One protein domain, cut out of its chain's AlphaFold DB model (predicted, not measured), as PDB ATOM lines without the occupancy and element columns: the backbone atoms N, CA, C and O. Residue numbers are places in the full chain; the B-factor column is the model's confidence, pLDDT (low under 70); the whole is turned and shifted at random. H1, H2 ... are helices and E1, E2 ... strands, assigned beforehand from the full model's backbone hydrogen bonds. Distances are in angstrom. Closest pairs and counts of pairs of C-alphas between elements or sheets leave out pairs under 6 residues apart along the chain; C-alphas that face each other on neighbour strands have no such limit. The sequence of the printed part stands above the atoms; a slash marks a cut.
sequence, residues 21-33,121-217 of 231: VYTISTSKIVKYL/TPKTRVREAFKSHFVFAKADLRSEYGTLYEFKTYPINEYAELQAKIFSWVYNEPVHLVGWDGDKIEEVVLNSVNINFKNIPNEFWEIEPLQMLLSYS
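Overview. This is residues 21 to 33 and 121 to 217 of the 231 residues of an uncharacterized protein of Candidatus Lokiarchaeota archaeon (UniProt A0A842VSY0). One long helix, H2, sits in the middle between two small sheets, a strongly twisted one of four strands and one of three, running across the strands of the first and along those of the second. H1 packs on H2, H3 lies beside the four-stranded sheet, and residues 191 to 205 pass from one sheet to the other with no named element. The printed part has 110 residues, with E1 H1 E2 E3 E4 H2 E5 E6 E7 H3 along the chain. Both sheets are mixed, in the orders E2 E3 E1 E7 and E4 E5 E6, and the class is mixed, helices and strands. The whole is compact, with a radius of gyration of the C-alphas of 14.2 A and spans of 44 by 30 by 21 A.

Arrangement. E1, residues 21 to 25, is an inner strand, parallel to E3, residues 133 to 137, with N 134 and O 22 2.8 A apart. E1 is antiparallel to E7, residues 206 to 209, with N 23 and O 206 2.8 A apart. E2, residues 125 to 130, forms a hairpin with E3, with N 127 and O 135 3.0 A apart. H1, residues 26 to 33, only grazes this sheet. H1 touches H2, residues 158 to 171, at a steep tilt of 50 degrees, opposite ways; their closest C-alphas, of Thr 26 and Gln 163, are 6.1 A apart. H2 is on one face of the sheet E2 E3 E1 E7, two layers, at a height over the sheet of 10.5 A; on the local plane it runs across the strands, at 89 degrees to E2. The closest C-alphas of H2 and E2, of Val 170 and Arg 127, are 5.3 A apart. E4, residues 148 to 152, H2 and E5, residues 175 to 180, make a strand-helix-strand unit, two parallel neighbour strands with a helix between, its crossover right-handed; N 178 and O 150 are 2.8 A apart. E5 forms a hairpin with E6, residues 185 to 190, with N 177 and O 188 2.9 A apart. H2 is also on one face of the sheet E4 E5 E6, again two layers, at a height over the sheet of 8.6 A; on the local plane it runs along the strands, at 23 degrees to E5. H3, residues 210 to 215, is on the four-stranded sheet but over none of its strands. Every O i to N i+4 pair is within hydrogen-bond range in H1 and H2, and 1 of 2 in H3.

Along the chain. E1 begins with C-alpha 21 at (8.358, -23.404, 29.999). H2 is 19.7 A long, from C-alpha 158 at (25.187, -22.226, 6.158). E5 is 16.3 A, E2 15.7 A and E6 15.6 A long. H3 ends with C-alpha 215 at (5.589, -10.605, 27.105).

Size, cuts and confidence. The C-alphas farthest apart, of Asp 183 and Pro 209, are 45.4 A apart. Residues 34 to 120 are not printed, and C-alphas 33 and 121 across this cut are 26.4 A apart. The link from E6 to E7 is long. Mean pLDDT of the printed part is 90.6; residues 214, 216 and 217 are under 70.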
ATOM      1  N   VAL A  21       8.153 -22.871  31.344       86.62
ATOM      2  CA  VAL A  21       8.358 -23.404  29.999       86.62
ATOM      3  C   VAL A  21       9.845 -23.460  29.684       86.62
ATOM      4  O   VAL A  21      10.653 -22.807  30.341       86.62
ATOM      5  N   TYR A  22      10.192 -24.218  28.651       90.50
ATOM      6  CA  TYR A  22      11.538 -24.266  28.100       90.50
ATOM      7  C   TYR A  22      11.602 -23.385  26.856       90.50
ATOM      8  O   TYR A  22      10.785 -23.553  25.950       90.50
ATOM      9  N   THR A  23      12.550 -22.459  26.782       91.94
ATOM     10  CA  THR A  23      12.713 -21.557  25.639       91.94
ATOM     11  C   THR A  23      14.123 -21.612  25.071       91.94
ATOM     12  O   THR A  23      15.084 -21.963  25.750       91.94
ATOM     13  N   ILE A  24      14.257 -21.326  23.779       93.38
ATOM     14  CA  ILE A  24      15.560 -21.244  23.118       93.38
ATOM     15  C   ILE A  24      15.494 -20.259  21.946       93.38
ATOM     16  O   ILE A  24      14.499 -20.205  21.212       93.38
ATOM     17  N   SER A  25      16.565 -19.485  21.758       91.62
ATOM     18  CA  SER A  25      16.705 -18.609  20.593       91.62
ATOM     19  C   SER A  25      17.106 -19.413  19.361       91.62
ATOM     20  O   SER A  25      17.835 -20.403  19.447       91.62
ATOM     21  N   THR A  26      16.721 -18.940  18.180       90.94
ATOM     22  CA  THR A  26      17.186 -19.551  16.926       90.94
ATOM     23  C   THR A  26      18.706 -19.561  16.800       90.94
ATOM     24  O   THR A  26      19.267 -20.577  16.409       90.94
ATOM     25  N   SER A  27      19.390 -18.490  17.206       87.88
ATOM     26  CA  SER A  27      20.854 -18.418  17.178       87.88
ATOM     27  C   SER A  27      21.510 -19.511  18.030       87.88
ATOM     28  O   SER A  27      22.494 -20.110  17.601       87.88
ATOM     29  N   LYS A  28      20.943 -19.843  19.198       90.75
ATOM     30  CA  LYS A  28      21.418 -20.954  20.038       90.75
ATOM     31  C   LYS A  28      21.194 -22.310  19.375       90.75
ATOM     32  O   LYS A  28      22.096 -23.144  19.407       90.75
ATOM     33  N   ILE A  29      20.043 -22.508  18.729       91.88
ATOM     34  CA  ILE A  29      19.762 -23.731  17.961       91.88
ATOM     35  C   ILE A  29      20.807 -23.922  16.858       91.88
ATOM     36  O   ILE A  29      21.394 -24.996  16.754       91.88
ATOM     37  N   VAL A  30      21.066 -22.892  16.048       91.19
ATOM     38  CA  VAL A  30      22.023 -22.991  14.934       91.19
ATOM     39  C   VAL A  30      23.436 -23.259  15.449       91.19
ATOM     40  O   VAL A  30      24.119 -24.130  14.914       91.19
ATOM     41  N   LYS A  31      23.858 -22.570  16.519       89.06
ATOM     42  CA  LYS A  31      25.161 -22.811  17.161       89.06
ATOM     43  C   LYS A  31      25.314 -24.259  17.617       89.06
ATOM     44  O   LYS A  31      26.369 -24.842  17.402       89.06
ATOM     45  N   TYR A  32      24.268 -24.846  18.195       89.75
ATOM     46  CA  TYR A  32      24.278 -26.258  18.574       89.75
ATOM     47  C   TYR A  32      24.372 -27.189  17.354       89.75
ATOM     48  O   TYR A  32      25.176 -28.117  17.352       89.75
ATOM     49  N   LEU A  33      23.566 -26.944  16.317       90.19
ATOM     50  CA  LEU A  33      23.460 -27.847  15.166       90.19
ATOM     51  C   LEU A  33      24.694 -27.834  14.262       90.19
ATOM     52  O   LEU A  33      25.084 -28.887  13.766       90.19
ATOM     53  N   THR A 121      10.912  -3.404  12.427       92.81
ATOM     54  CA  THR A 121      11.194  -4.531  13.301       92.81
ATOM     55  C   THR A 121       9.889  -5.240  13.708       92.81
ATOM     56  O   THR A 121       9.020  -4.632  14.349       92.81
ATOM     57  N   PRO A 122       9.693  -6.519  13.336       91.31
ATOM     58  CA  PRO A 122       8.505  -7.264  13.707       91.31
ATOM     59  C   PRO A 122       8.500  -7.591  15.202       91.31
ATOM     60  O   PRO A 122       9.510  -7.548  15.908       91.31
ATOM     61  N   LYS A 123       7.326  -7.983  15.699       89.00
ATOM     62  CA  LYS A 123       7.214  -8.592  17.027       89.00
ATOM     63  C   LYS A 123       7.983  -9.910  17.058       89.00
ATOM     64  O   LYS A 123       7.935 -10.667  16.082       89.00
ATOM     65  N   THR A 124       8.589 -10.212  18.203       90.00
ATOM     66  CA  THR A 124       9.112 -11.548  18.480       90.00
ATOM     67  C   THR A 124       7.970 -12.554  18.374       90.00
ATOM     68  O   THR A 124       6.888 -12.375  18.943       90.00
ATOM     69  N   ARG A 125       8.188 -13.610  17.597       90.69
ATOM     70  CA  ARG A 125       7.280 -14.747  17.482       90.69
ATOM     71  C   ARG A 125       7.808 -15.897  18.311       90.69
ATOM     72  O   ARG A 125       9.012 -16.066  18.474       90.69
ATOM     73  N   VAL A 126       6.877 -16.695  18.805       91.12
ATOM     74  CA  VAL A 126       7.156 -17.900  19.571       91.12
ATOM     75  C   VAL A 126       6.359 -19.031  18.941       91.12
ATOM     76  O   VAL A 126       5.171 -18.859  18.659       91.12
ATOM     77  N   ARG A 127       7.002 -20.176  18.716       91.00
ATOM     78  CA  ARG A 127       6.350 -21.384  18.204       91.00
ATOM     79  C   ARG A 127       6.728 -22.579  19.067       91.00
ATOM     80  O   ARG A 127       7.899 -22.772  19.392       91.00
ATOM     81  N   GLU A 128       5.731 -23.373  19.448       91.81
ATOM     82  CA  GLU A 128       5.964 -24.612  20.188       91.81
ATOM     83  C   GLU A 128       6.690 -25.622  19.288       91.81
ATOM     84  O   GLU A 128       6.231 -25.934  18.185       91.81
ATOM     85  N   ALA A 129       7.829 -26.121  19.761       91.38
ATOM     86  CA  ALA A 129       8.587 -27.184  19.114       91.38
ATOM     87  C   ALA A 129       8.066 -28.563  19.535       91.38
ATOM     88  O   ALA A 129       7.785 -29.412  18.688       91.38
ATOM     89  N   PHE A 130       7.939 -28.792  20.844       90.06
ATOM     90  CA  PHE A 130       7.331 -29.984  21.438       90.06
ATOM     91  C   PHE A 130       7.090 -29.756  22.933       90.06
ATOM     92  O   PHE A 130       7.932 -29.156  23.580       90.06
ATOM     93  N   LYS A 131       5.996 -30.287  23.496       87.38
ATOM     94  CA  LYS A 131       5.705 -30.379  24.947       87.38
ATOM     95  C   LYS A 131       6.380 -29.290  25.799       87.38
ATOM     96  O   LYS A 131       7.417 -29.548  26.412       87.38
ATOM     97  N   SER A 132       5.795 -28.100  25.856       86.62
ATOM     98  CA  SER A 132       6.286 -27.001  26.709       86.62
ATOM     99  C   SER A 132       7.676 -26.453  26.343       86.62
ATOM    100  O   SER A 132       8.226 -25.667  27.109       86.62
ATOM    101  N   HIS A 133       8.241 -26.853  25.197       90.19
ATOM    102  CA  HIS A 133       9.474 -26.315  24.626       90.19
ATOM    103  C   HIS A 133       9.136 -25.402  23.450       90.19
ATOM    104  O   HIS A 133       8.465 -25.810  22.496       90.19
ATOM    105  N   PHE A 134       9.622 -24.171  23.509       92.31
ATOM    106  CA  PHE A 134       9.279 -23.095  22.595       92.31
ATOM    107  C   PHE A 134      10.528 -22.486  21.970       92.31
ATOM    108  O   PHE A 134      11.530 -22.239  22.636       92.31
ATOM    109  N   VAL A 135      10.448 -22.197  20.679       92.88
ATOM    110  CA  VAL A 135      11.492 -21.470  19.959       92.88
ATOM    111  C   VAL A 135      11.003 -20.055  19.730       92.88
ATOM    112  O   VAL A 135       9.893 -19.864  19.222       92.88
ATOM    113  N   PHE A 136      11.828 -19.071  20.080       92.69
ATOM    114  CA  PHE A 136      11.546 -17.676  19.774       92.69
ATOM    115  C   PHE A 136      12.415 -17.168  18.627       92.69
ATOM    116  O   PHE A 136      13.593 -17.506  18.500       92.69
ATOM    117  N   ALA A 137      11.802 -16.339  17.788       92.19
ATOM    118  CA  ALA A 137      12.417 -15.721  16.630       92.19
ATOM    119  C   ALA A 137      12.005 -14.259  16.528       92.19
ATOM    120  O   ALA A 137      10.853 -13.906  16.789       92.19
ATOM    121  N   LYS A 138      12.942 -13.427  16.093       92.69
ATOM    122  CA  LYS A 138      12.702 -12.038  15.738       92.69
ATOM    123  C   LYS A 138      13.522 -11.773  14.483       92.69
ATOM    124  O   LYS A 138      14.737 -11.721  14.588       92.69
ATOM    125  N   ALA A 139      12.853 -11.726  13.335       93.69
ATOM    126  CA  ALA A 139      13.492 -11.286  12.097       93.69
ATOM    127  C   ALA A 139      13.827  -9.792  12.198       93.69
ATOM    128  O   ALA A 139      13.177  -9.081  12.975       93.69
ATOM    129  N   ASP A 140      14.784  -9.322  11.408       95.31
ATOM    130  CA  ASP A 140      15.262  -7.941  11.490       95.31
ATOM    131  C   ASP A 140      14.194  -6.927  11.059       95.31
ATOM    132  O   ASP A 140      13.922  -5.951  11.764       95.31
ATOM    133  N   LEU A 141      13.531  -7.172   9.923       96.06
ATOM    134  CA  LEU A 141      12.532  -6.259   9.360       96.06
ATOM    135  C   LEU A 141      11.312  -6.997   8.806       96.06
ATOM    136  O   LEU A 141      11.376  -8.133   8.341       96.06
ATOM    137  N   ARG A 142      10.173  -6.302   8.812       95.56
ATOM    138  CA  ARG A 142       8.973  -6.673   8.068       95.56
ATOM    139  C   ARG A 142       8.485  -5.503   7.229       95.56
ATOM    140  O   ARG A 142       8.146  -4.452   7.785       95.56
ATOM    141  N   SER A 143       8.419  -5.694   5.915       93.44
ATOM    142  CA  SER A 143       7.924  -4.676   4.989       93.44
ATOM    143  C   SER A 143       6.428  -4.419   5.181       93.44
ATOM    144  O   SER A 143       5.704  -5.209   5.798       93.44
ATOM    145  N   GLU A 144       5.936  -3.314   4.626       88.56
ATOM    146  CA  GLU A 144       4.499  -3.009   4.593       88.56
ATOM    147  C   GLU A 144       3.682  -4.043   3.802       88.56
ATOM    148  O   GLU A 144       2.509  -4.262   4.102       88.56
ATOM    149  N   TYR A 145       4.324  -4.735   2.855       90.00
ATOM    150  CA  TYR A 145       3.728  -5.810   2.058       90.00
ATOM    151  C   TYR A 145       3.775  -7.170   2.770       90.00
ATOM    152  O   TYR A 145       3.266  -8.160   2.250       90.00
ATOM    153  N   GLY A 146       4.359  -7.222   3.970       92.12
ATOM    154  CA  GLY A 146       4.433  -8.418   4.804       92.12
ATOM    155  C   GLY A 146       5.692  -9.261   4.612       92.12
ATOM    156  O   GLY A 146       5.828 -10.258   5.317       92.12
ATOM    157  N   THR A 147       6.619  -8.853   3.739       95.62
ATOM    158  CA  THR A 147       7.904  -9.540   3.528       95.62
ATOM    159  C   THR A 147       8.738  -9.518   4.803       95.62
ATOM    160  O   THR A 147       8.945  -8.445   5.365       95.62
ATOM    161  N   LEU A 148       9.216 -10.678   5.257       97.12
ATOM    162  CA  LEU A 148      10.157 -10.793   6.372       97.12
ATOM    163  C   LEU A 148      11.583 -10.794   5.836       97.12
ATOM    164  O   LEU A 148      11.913 -11.646   5.012       97.12
ATOM    165  N   TYR A 149      12.411  -9.888   6.340       97.12
ATOM    166  CA  TYR A 149      13.827  -9.818   6.015       97.12
ATOM    167  C   TYR A 149      14.672 -10.218   7.215       97.12
ATOM    168  O   TYR A 149      14.407  -9.794   8.342       97.12
ATOM    169  N   GLU A 150      15.697 -11.003   6.926       96.44
ATOM    170  CA  GLU A 150      16.852 -11.222   7.781       96.44
ATOM    171  C   GLU A 150      18.067 -10.757   6.994       96.44
ATOM    172  O   GLU A 150      18.259 -11.222   5.871       96.44
ATOM    173  N   PHE A 151      18.887  -9.870   7.539       94.50
ATOM    174  CA  PHE A 151      20.062  -9.386   6.831       94.50
ATOM    175  C   PHE A 151      21.359  -9.673   7.582       94.50
ATOM    176  O   PHE A 151      21.395  -9.898   8.796       94.50
ATOM    177  N   LYS A 152      22.447  -9.742   6.820       94.25
ATOM    178  CA  LYS A 152      23.798 -10.006   7.302       94.25
ATOM    179  C   LYS A 152      24.755  -9.026   6.652       94.25
ATOM    180  O   LYS A 152      24.728  -8.820   5.446       94.25
ATOM    181  N   THR A 153      25.658  -8.485   7.457       93.94
ATOM    182  CA  THR A 153      26.775  -7.653   6.994       93.94
ATOM    183  C   THR A 153      27.911  -8.497   6.400       93.94
ATOM    184  O   THR A 153      29.057  -8.074   6.373       93.94
ATOM    185  N   TYR A 154      27.644  -9.737   5.996       92.38
ATOM    186  CA  TYR A 154      28.631 -10.678   5.472       92.38
ATOM    187  C   TYR A 154      27.968 -11.627   4.456       92.38
ATOM    188  O   TYR A 154      26.732 -11.717   4.452       92.38
ATOM    189  N   PRO A 155      28.752 -12.348   3.623       93.62
ATOM    190  CA  PRO A 155      28.207 -13.237   2.597       93.62
ATOM    191  C   PRO A 155      27.310 -14.329   3.180       93.62
ATOM    192  O   PRO A 155      27.571 -14.840   4.275       93.62
ATOM    193  N   ILE A 156      26.276 -14.748   2.447       94.94
ATOM    194  CA  ILE A 156      25.362 -15.779   2.949       94.94
ATOM    195  C   ILE A 156      26.132 -17.092   3.158       94.94
ATOM    196  O   ILE A 156      26.853 -17.576   2.288       94.94
ATOM    197  N   ASN A 157      25.969 -17.692   4.338       93.50
ATOM    198  CA  ASN A 157      26.602 -18.957   4.703       93.50
ATOM    199  C   ASN A 157      25.599 -19.930   5.343       93.50
ATOM    200  O   ASN A 157      24.453 -19.578   5.628       93.50
ATOM    201  N   GLU A 158      26.040 -21.164   5.602       93.94
ATOM    202  CA  GLU A 158      25.187 -22.226   6.158       93.94
ATOM    203  C   GLU A 158      24.539 -21.830   7.496       93.94
ATOM    204  O   GLU A 158      23.383 -22.173   7.757       93.94
ATOM    205  N   TYR A 159      25.252 -21.061   8.326       93.19
ATOM    206  CA  TYR A 159      24.712 -20.544   9.580       93.19
ATOM    207  C   TYR A 159      23.539 -19.593   9.337       93.19
ATOM    208  O   TYR A 159      22.460 -19.796   9.902       93.19
ATOM    209  N   ALA A 160      23.734 -18.583   8.484       94.50
ATOM    210  CA  ALA A 160      22.710 -17.600   8.155       94.50
ATOM    211  C   ALA A 160      21.492 -18.270   7.501       94.50
ATOM    212  O   ALA A 160      20.350 -18.007   7.886       94.50
ATOM    213  N   GLU A 161      21.723 -19.218   6.588       96.25
ATOM    214  CA  GLU A 161      20.648 -19.985   5.965       96.25
ATOM    215  C   GLU A 161      19.843 -20.804   6.975       96.25
ATOM    216  O   GLU A 161      18.610 -20.810   6.927       96.25
ATOM    217  N   LEU A 162      20.509 -21.538   7.872       95.69
ATOM    218  CA  LEU A 162      19.808 -22.363   8.853       95.69
ATOM    219  C   LEU A 162      19.027 -21.491   9.842       95.69
ATOM    220  O   LEU A 162      17.886 -21.825  10.172       95.69
ATOM    221  N   GLN A 163      19.588 -20.351  10.254       95.38
ATOM    222  CA  GLN A 163      18.894 -19.370  11.087       95.38
ATOM    223  C   GLN A 163      17.616 -18.871  10.406       95.38
ATOM    224  O   GLN A 163      16.536 -18.954  10.996       95.38
ATOM    225  N   ALA A 164      17.713 -18.439   9.147       96.75
ATOM    226  CA  ALA A 164      16.579 -17.957   8.365       96.75
ATOM    227  C   ALA A 164      15.526 -19.054   8.114       96.75
ATOM    228  O   ALA A 164      14.325 -18.795   8.197       96.75
ATOM    229  N   LYS A 165      15.936 -20.313   7.901       97.19
ATOM    230  CA  LYS A 165      15.013 -21.462   7.801       97.19
ATOM    231  C   LYS A 165      14.263 -21.715   9.117       97.19
ATOM    232  O   LYS A 165      13.072 -22.042   9.081       97.19
ATOM    233  N   ILE A 166      14.913 -21.545  10.275       96.44
ATOM    234  CA  ILE A 166      14.237 -21.612  11.585       96.44
ATOM    235  C   ILE A 166      13.293 -20.418  11.755       96.44
ATOM    236  O   ILE A 166      12.172 -20.609  12.221       96.44
ATOM    237  N   PHE A 167      13.687 -19.206  11.351       96.25
ATOM    238  CA  PHE A 167      12.792 -18.043  11.343       96.25
ATOM    239  C   PHE A 167      11.553 -18.299  10.498       96.25
ATOM    240  O   PHE A 167      10.444 -18.160  11.011       96.25
ATOM    241  N   SER A 168      11.713 -18.796   9.273       96.81
ATOM    242  CA  SER A 168      10.581 -19.165   8.427       96.81
ATOM    243  C   SER A 168       9.676 -20.209   9.092       96.81
ATOM    244  O   SER A 168       8.450 -20.100   9.034       96.81
ATOM    245  N   TRP A 169      10.251 -21.180   9.812       96.25
ATOM    246  CA  TRP A 169       9.471 -22.120  10.620       96.25
ATOM    247  C   TRP A 169       8.725 -21.425  11.770       96.25
ATOM    248  O   TRP A 169       7.529 -21.648  11.920       96.25
ATOM    249  N   VAL A 170       9.355 -20.559  12.566       94.81
ATOM    250  CA  VAL A 170       8.671 -19.885  13.688       94.81
ATOM    251  C   VAL A 170       7.563 -18.949  13.194       94.81
ATOM    252  O   VAL A 170       6.467 -18.956  13.754       94.81
ATOM    253  N   TYR A 171       7.820 -18.178  12.136       93.81
ATOM    254  CA  TYR A 171       6.858 -17.237  11.556       93.81
ATOM    255  C   TYR A 171       5.786 -17.915  10.692       93.81
ATOM    256  O   TYR A 171       4.720 -17.338  10.505       93.81
ATOM    257  N   ASN A 172       6.032 -19.140  10.212       94.00
ATOM    258  CA  ASN A 172       5.185 -19.839   9.239       94.00
ATOM    259  C   ASN A 172       4.986 -19.040   7.932       94.00
ATOM    260  O   ASN A 172       3.918 -19.069   7.322       94.00
ATOM    261  N   GLU A 173       6.029 -18.320   7.524       95.19
ATOM    262  CA  GLU A 173       6.093 -17.431   6.359       95.19
ATOM    263  C   GLU A 173       7.510 -17.545   5.752       95.19
ATOM    264  O   GLU A 173       8.450 -17.859   6.490       95.19
ATOM    265  N   PRO A 174       7.718 -17.339   4.439       97.12
ATOM    266  CA  PRO A 174       9.064 -17.268   3.865       97.12
ATOM    267  C   PRO A 174       9.882 -16.114   4.464       97.12
ATOM    268  O   PRO A 174       9.327 -15.072   4.811       97.12
ATOM    269  N   VAL A 175      11.201 -16.293   4.554       97.88
ATOM    270  CA  VAL A 175      12.150 -15.252   4.986       97.88
ATOM    271  C   VAL A 175      13.092 -14.932   3.833       97.88
ATOM    272  O   VAL A 175      13.675 -15.837   3.239       97.88
ATOM    273  N   HIS A 176      13.234 -13.649   3.526       97.94
ATOM    274  CA  HIS A 176      14.220 -13.128   2.592       97.94
ATOM    275  C   HIS A 176      15.523 -12.916   3.359       97.94
ATOM    276  O   HIS A 176      15.626 -11.997   4.170       97.94
ATOM    277  N   LEU A 177      16.485 -13.814   3.151       97.69
ATOM    278  CA  LEU A 177      17.822 -13.688   3.709       97.69
ATOM    279  C   LEU A 177      18.673 -12.854   2.755       97.69
ATOM    280  O   LEU A 177      18.836 -13.234   1.597       97.69
ATOM    281  N   VAL A 178      19.219 -11.756   3.263       96.81
ATOM    282  CA  VAL A 178      20.070 -10.826   2.524       96.81
ATOM    283  C   VAL A 178      21.469 -10.833   3.138       96.81
ATOM    284  O   VAL A 178      21.610 -10.718   4.351       96.81
ATOM    285  N   GLY A 179      22.511 -10.981   2.330       95.62
ATOM    286  CA  GLY A 179      23.906 -10.886   2.763       95.62
ATOM    287  C   GLY A 179      24.669  -9.858   1.944       95.62
ATOM    288  O   GLY A 179      24.296  -9.581   0.810       95.62
ATOM    289  N   TRP A 180      25.731  -9.300   2.514       94.19
ATOM    290  CA  TRP A 180      26.645  -8.377   1.839       94.19
ATOM    291  C   TRP A 180      27.933  -9.102   1.445       94.19
ATOM    292  O   TRP A 180      28.584  -9.680   2.317       94.19
ATOM    293  N   ASP A 181      28.308  -9.080   0.161       90.62
ATOM    294  CA  ASP A 181      29.511  -9.774  -0.330       90.62
ATOM    295  C   ASP A 181      30.773  -8.898  -0.426       90.62
ATOM    296  O   ASP A 181      31.851  -9.415  -0.721       90.62
ATOM    297  N   GLY A 182      30.648  -7.602  -0.126       88.38
ATOM    298  CA  GLY A 182      31.708  -6.601  -0.269       88.38
ATOM    299  C   GLY A 182      31.469  -5.606  -1.406       88.38
ATOM    300  O   GLY A 182      31.987  -4.500  -1.326       88.38
ATOM    301  N   ASP A 183      30.653  -5.969  -2.403       85.88
ATOM    302  CA  ASP A 183      30.322  -5.107  -3.549       85.88
ATOM    303  C   ASP A 183      28.806  -5.013  -3.813       85.88
ATOM    304  O   ASP A 183      28.305  -4.009  -4.324       85.88
ATOM    305  N   LYS A 184      28.053  -6.077  -3.520       88.06
ATOM    306  CA  LYS A 184      26.612  -6.192  -3.774       88.06
ATOM    307  C   LYS A 184      25.932  -7.021  -2.689       88.06
ATOM    308  O   LYS A 184      26.570  -7.633  -1.830       88.06
ATOM    309  N   ILE A 185      24.603  -7.092  -2.769       91.56
ATOM    310  CA  ILE A 185      23.860  -8.043  -1.949       91.56
ATOM    311  C   ILE A 185      23.673  -9.388  -2.641       91.56
ATOM    312  O   ILE A 185      23.456  -9.490  -3.852       91.56
ATOM    313  N   GLU A 186      23.695 -10.426  -1.821       94.38
ATOM    314  CA  GLU A 186      23.161 -11.741  -2.120       94.38
ATOM    315  C   GLU A 186      21.782 -11.846  -1.472       94.38
ATOM    316  O   GLU A 186      21.623 -11.509  -0.301       94.38
ATOM    317  N   GLU A 187      20.779 -12.325  -2.205       95.88
ATOM    318  CA  GLU A 187      19.437 -12.540  -1.663       95.88
ATOM    319  C   GLU A 187      18.963 -13.963  -1.958       95.88
ATOM    320  O   GLU A 187      19.026 -14.443  -3.094       95.88
ATOM    321  N   VAL A 188      18.445 -14.634  -0.927       96.81
ATOM    322  CA  VAL A 188      17.813 -15.950  -1.047       96.81
ATOM    323  C   VAL A 188      16.500 -15.965  -0.272       96.81
ATOM    324  O   VAL A 188      16.445 -15.637   0.912       96.81
ATOM    325  N   VAL A 189      15.427 -16.422  -0.923       97.12
ATOM    326  CA  VAL A 189      14.131 -16.639  -0.268       97.12
ATOM    327  C   VAL A 189      14.077 -18.051   0.300       97.12
ATOM    328  O   VAL A 189      14.096 -19.043  -0.435       97.12
ATOM    329  N   LEU A 190      13.993 -18.151   1.623       96.44
ATOM    330  CA  LEU A 190      14.054 -19.408   2.353       96.44
ATOM    331  C   LEU A 190      12.695 -19.769   2.951       96.44
ATOM    332  O   LEU A 190      12.034 -18.969   3.611       96.44
ATOM    333  N   ASN A 191      12.300 -21.021   2.728       95.94
ATOM    334  CA  ASN A 191      11.141 -21.636   3.363       95.94
ATOM    335  C   ASN A 191      11.569 -22.453   4.586       95.94
ATOM    336  O   ASN A 191      12.731 -22.846   4.722       95.94
ATOM    337  N   SER A 192      10.602 -22.754   5.451       89.38
ATOM    338  CA  SER A 192      10.821 -23.536   6.664       89.38
ATOM    339  C   SER A 192      11.481 -24.884   6.367       89.38
ATOM    340  O   SER A 192      11.104 -25.569   5.412       89.38
ATOM    341  N   VAL A 193      12.389 -25.308   7.244       83.88
ATOM    342  CA  VAL A 193      12.977 -26.652   7.227       83.88
ATOM    343  C   VAL A 193      12.390 -27.507   8.351       83.88
ATOM    344  O   VAL A 193      11.976 -26.997   9.392       83.88
ATOM    345  N   ASN A 194      12.324 -28.823   8.137       83.94
ATOM    346  CA  ASN A 194      11.875 -29.754   9.164       83.94
ATOM    347  C   ASN A 194      13.026 -30.040  10.139       83.94
ATOM    348  O   ASN A 194      13.977 -30.738   9.789       83.94
ATOM    349  N   ILE A 195      12.943 -29.484  11.348       84.00
ATOM    350  CA  ILE A 195      13.958 -29.642  12.395       84.00
ATOM    351  C   ILE A 195      13.402 -30.536  13.488       84.00
ATOM    352  O   ILE A 195      12.344 -30.269  14.060       84.00
ATOM    353  N   ASN A 196      14.145 -31.589  13.825       88.94
ATOM    354  CA  ASN A 196      13.821 -32.415  14.977       88.94
ATOM    355  C   ASN A 196      14.382 -31.783  16.258       88.94
ATOM    356  O   ASN A 196      15.445 -32.167  16.746       88.94
ATOM    357  N   PHE A 197      13.644 -30.822  16.815       89.94
ATOM    358  CA  PHE A 197      14.043 -30.101  18.027       89.94
ATOM    359  C   PHE A 197      14.225 -31.008  19.255       89.94
ATOM    360  O   PHE A 197      14.929 -30.625  20.181       89.94
ATOM    361  N   LYS A 198      13.653 -32.224  19.266       89.25
ATOM    362  CA  LYS A 198      13.808 -33.183  20.378       89.25
ATOM    363  C   LYS A 198      15.243 -33.674  20.563       89.25
ATOM    364  O   LYS A 198      15.557 -34.233  21.606       89.25
ATOM    365  N   ASN A 199      16.084 -33.508  19.544       90.25
ATOM    366  CA  ASN A 199      17.492 -33.879  19.615       90.25
ATOM    367  C   ASN A 199      18.355 -32.783  20.257       90.25
ATOM    368  O   ASN A 199      19.528 -33.036  20.505       90.25
ATOM    369  N   ILE A 200      17.804 -31.588  20.511       89.75
ATOM    370  CA  ILE A 200      18.517 -30.504  21.190       89.75
ATOM    371  C   ILE A 200      18.554 -30.819  22.694       89.75
ATOM    372  O   ILE A 200      17.481 -30.910  23.299       89.75
ATOM    373  N   PRO A 201      19.744 -30.976  23.303       88.88
ATOM    374  CA  PRO A 201      19.882 -31.330  24.707       88.88
ATOM    375  C   PRO A 201      19.257 -30.287  25.638       88.88
ATOM    376  O   PRO A 201      19.276 -29.090  25.344       88.88
ATOM    377  N   ASN A 202      18.725 -30.744  26.774       85.75
ATOM    378  CA  ASN A 202      17.979 -29.911  27.722       85.75
ATOM    379  C   ASN A 202      18.794 -28.723  28.257       85.75
ATOM    380  O   ASN A 202      18.216 -27.691  28.567       85.75
ATOM    381  N   GLU A 203      20.121 -28.834  28.332       87.88
ATOM    382  CA  GLU A 203      21.016 -27.765  28.786       87.88
ATOM    383  C   GLU A 203      21.077 -26.543  27.853       87.88
ATOM    384  O   GLU A 203      21.530 -25.481  28.274       87.88
ATOM    385  N   PHE A 204      20.615 -26.666  26.604       88.62
ATOM    386  CA  PHE A 204      20.507 -25.533  25.677       88.62
ATOM    387  C   PHE A 204      19.192 -24.764  25.825       88.62
ATOM    388  O   PHE A 204      19.069 -23.663  25.283       88.62
ATOM    389  N   TRP A 205      18.225 -25.333  26.545       90.44
ATOM    390  CA  TRP A 205      16.937 -24.715  26.803       90.44
ATOM    391  C   TRP A 205      16.975 -23.925  28.110       90.44
ATOM    392  O   TRP A 205      17.458 -24.394  29.139       90.44
ATOM    393  N   GLU A 206      16.432 -22.718  28.072       89.75
ATOM    394  CA  GLU A 206      16.253 -21.857  29.234       89.75
ATOM    395  C   GLU A 206      14.906 -22.148  29.889       89.75
ATOM    396  O   GLU A 206      13.923 -22.403  29.203       89.75
ATOM    397  N   ILE A 207      14.853 -22.128  31.221       88.56
ATOM    398  CA  ILE A 207      13.601 -22.299  31.961       88.56
ATOM    399  C   ILE A 207      13.058 -20.914  32.280       88.56
ATOM    400  O   ILE A 207      13.673 -20.164  33.037       88.56
ATOM    401  N   GLU A 208      11.891 -20.591  31.738       85.56
ATOM    402  CA  GLU A 208      11.266 -19.284  31.906       85.56
ATOM    403  C   GLU A 208       9.853 -19.411  32.475       85.56
ATOM    404  O   GLU A 208       9.146 -20.366  32.151       85.56
ATOM    405  N   PRO A 209       9.394 -18.453  33.298       83.88
ATOM    406  CA  PRO A 209       7.995 -18.388  33.699       83.88
ATOM    407  C   PRO A 209       7.069 -18.323  32.480       83.88
ATOM    408  O   PRO A 209       7.311 -17.528  31.576       83.88
ATOM    409  N   LEU A 210       5.955 -19.059  32.469       77.44
ATOM    410  CA  LEU A 210       5.020 -19.075  31.329       77.44
ATOM    411  C   LEU A 210       4.545 -17.662  30.924       77.44
ATOM    412  O   LEU A 210       4.384 -17.353  29.744       77.44
ATOM    413  N   GLN A 211       4.385 -16.766  31.900       76.12
ATOM    414  CA  GLN A 211       4.031 -15.359  31.682       76.12
ATOM    415  C   GLN A 211       5.047 -14.572  30.829       76.12
ATOM    416  O   GLN A 211       4.659 -13.612  30.159       76.12
ATOM    417  N   MET A 212       6.325 -14.976  30.804       76.69
ATOM    418  CA  MET A 212       7.343 -14.371  29.935       76.69
ATOM    419  C   MET A 212       7.005 -14.581  28.459       76.69
ATOM    420  O   MET A 212       7.155 -13.640  27.677       76.69
ATOM    421  N   LEU A 213       6.439 -15.740  28.089       70.88
ATOM    422  CA  LEU A 213       6.021 -16.003  26.707       70.88
ATOM    423  C   LEU A 213       5.014 -14.970  26.203       70.88
ATOM    424  O   LEU A 213       5.084 -14.517  25.061       70.88
ATOM    425  N   LEU A 214       4.100 -14.553  27.080       67.19
ATOM    426  CA  LEU A 214       3.100 -13.538  26.767       67.19
ATOM    427  C   LEU A 214       3.739 -12.153  26.577       67.19
ATOM    428  O   LEU A 214       3.226 -11.344  25.803       67.19
ATOM    429  N   SER A 215       4.874 -11.879  27.225       70.56
ATOM    430  CA  SER A 215       5.589 -10.605  27.105       70.56
ATOM    431  C   SER A 215       6.324 -10.438  25.769       70.56
ATOM    432  O   SER A 215       6.340  -9.326  25.241       70.56
ATOM    433  N   TYR A 216       6.812 -11.526  25.152       65.38
ATOM    434  CA  TYR A 216       7.468 -11.483  23.833       65.38
ATOM    435  C   TYR A 216       6.550 -10.983  22.706       65.38
ATOM    436  O   TYR A 216       7.019 -10.547  21.659       65.38
ATOM    437  N   SER A 217       5.232 -10.984  22.927       53.06
ATOM    438  CA  SER A 217       4.243 -10.457  21.979       53.06
ATOM    439  C   SER A 217       4.083  -8.924  22.010       53.06
ATOM    440  O   SER A 217       3.361  -8.351  21.175       53.06
TER     441      SER A 217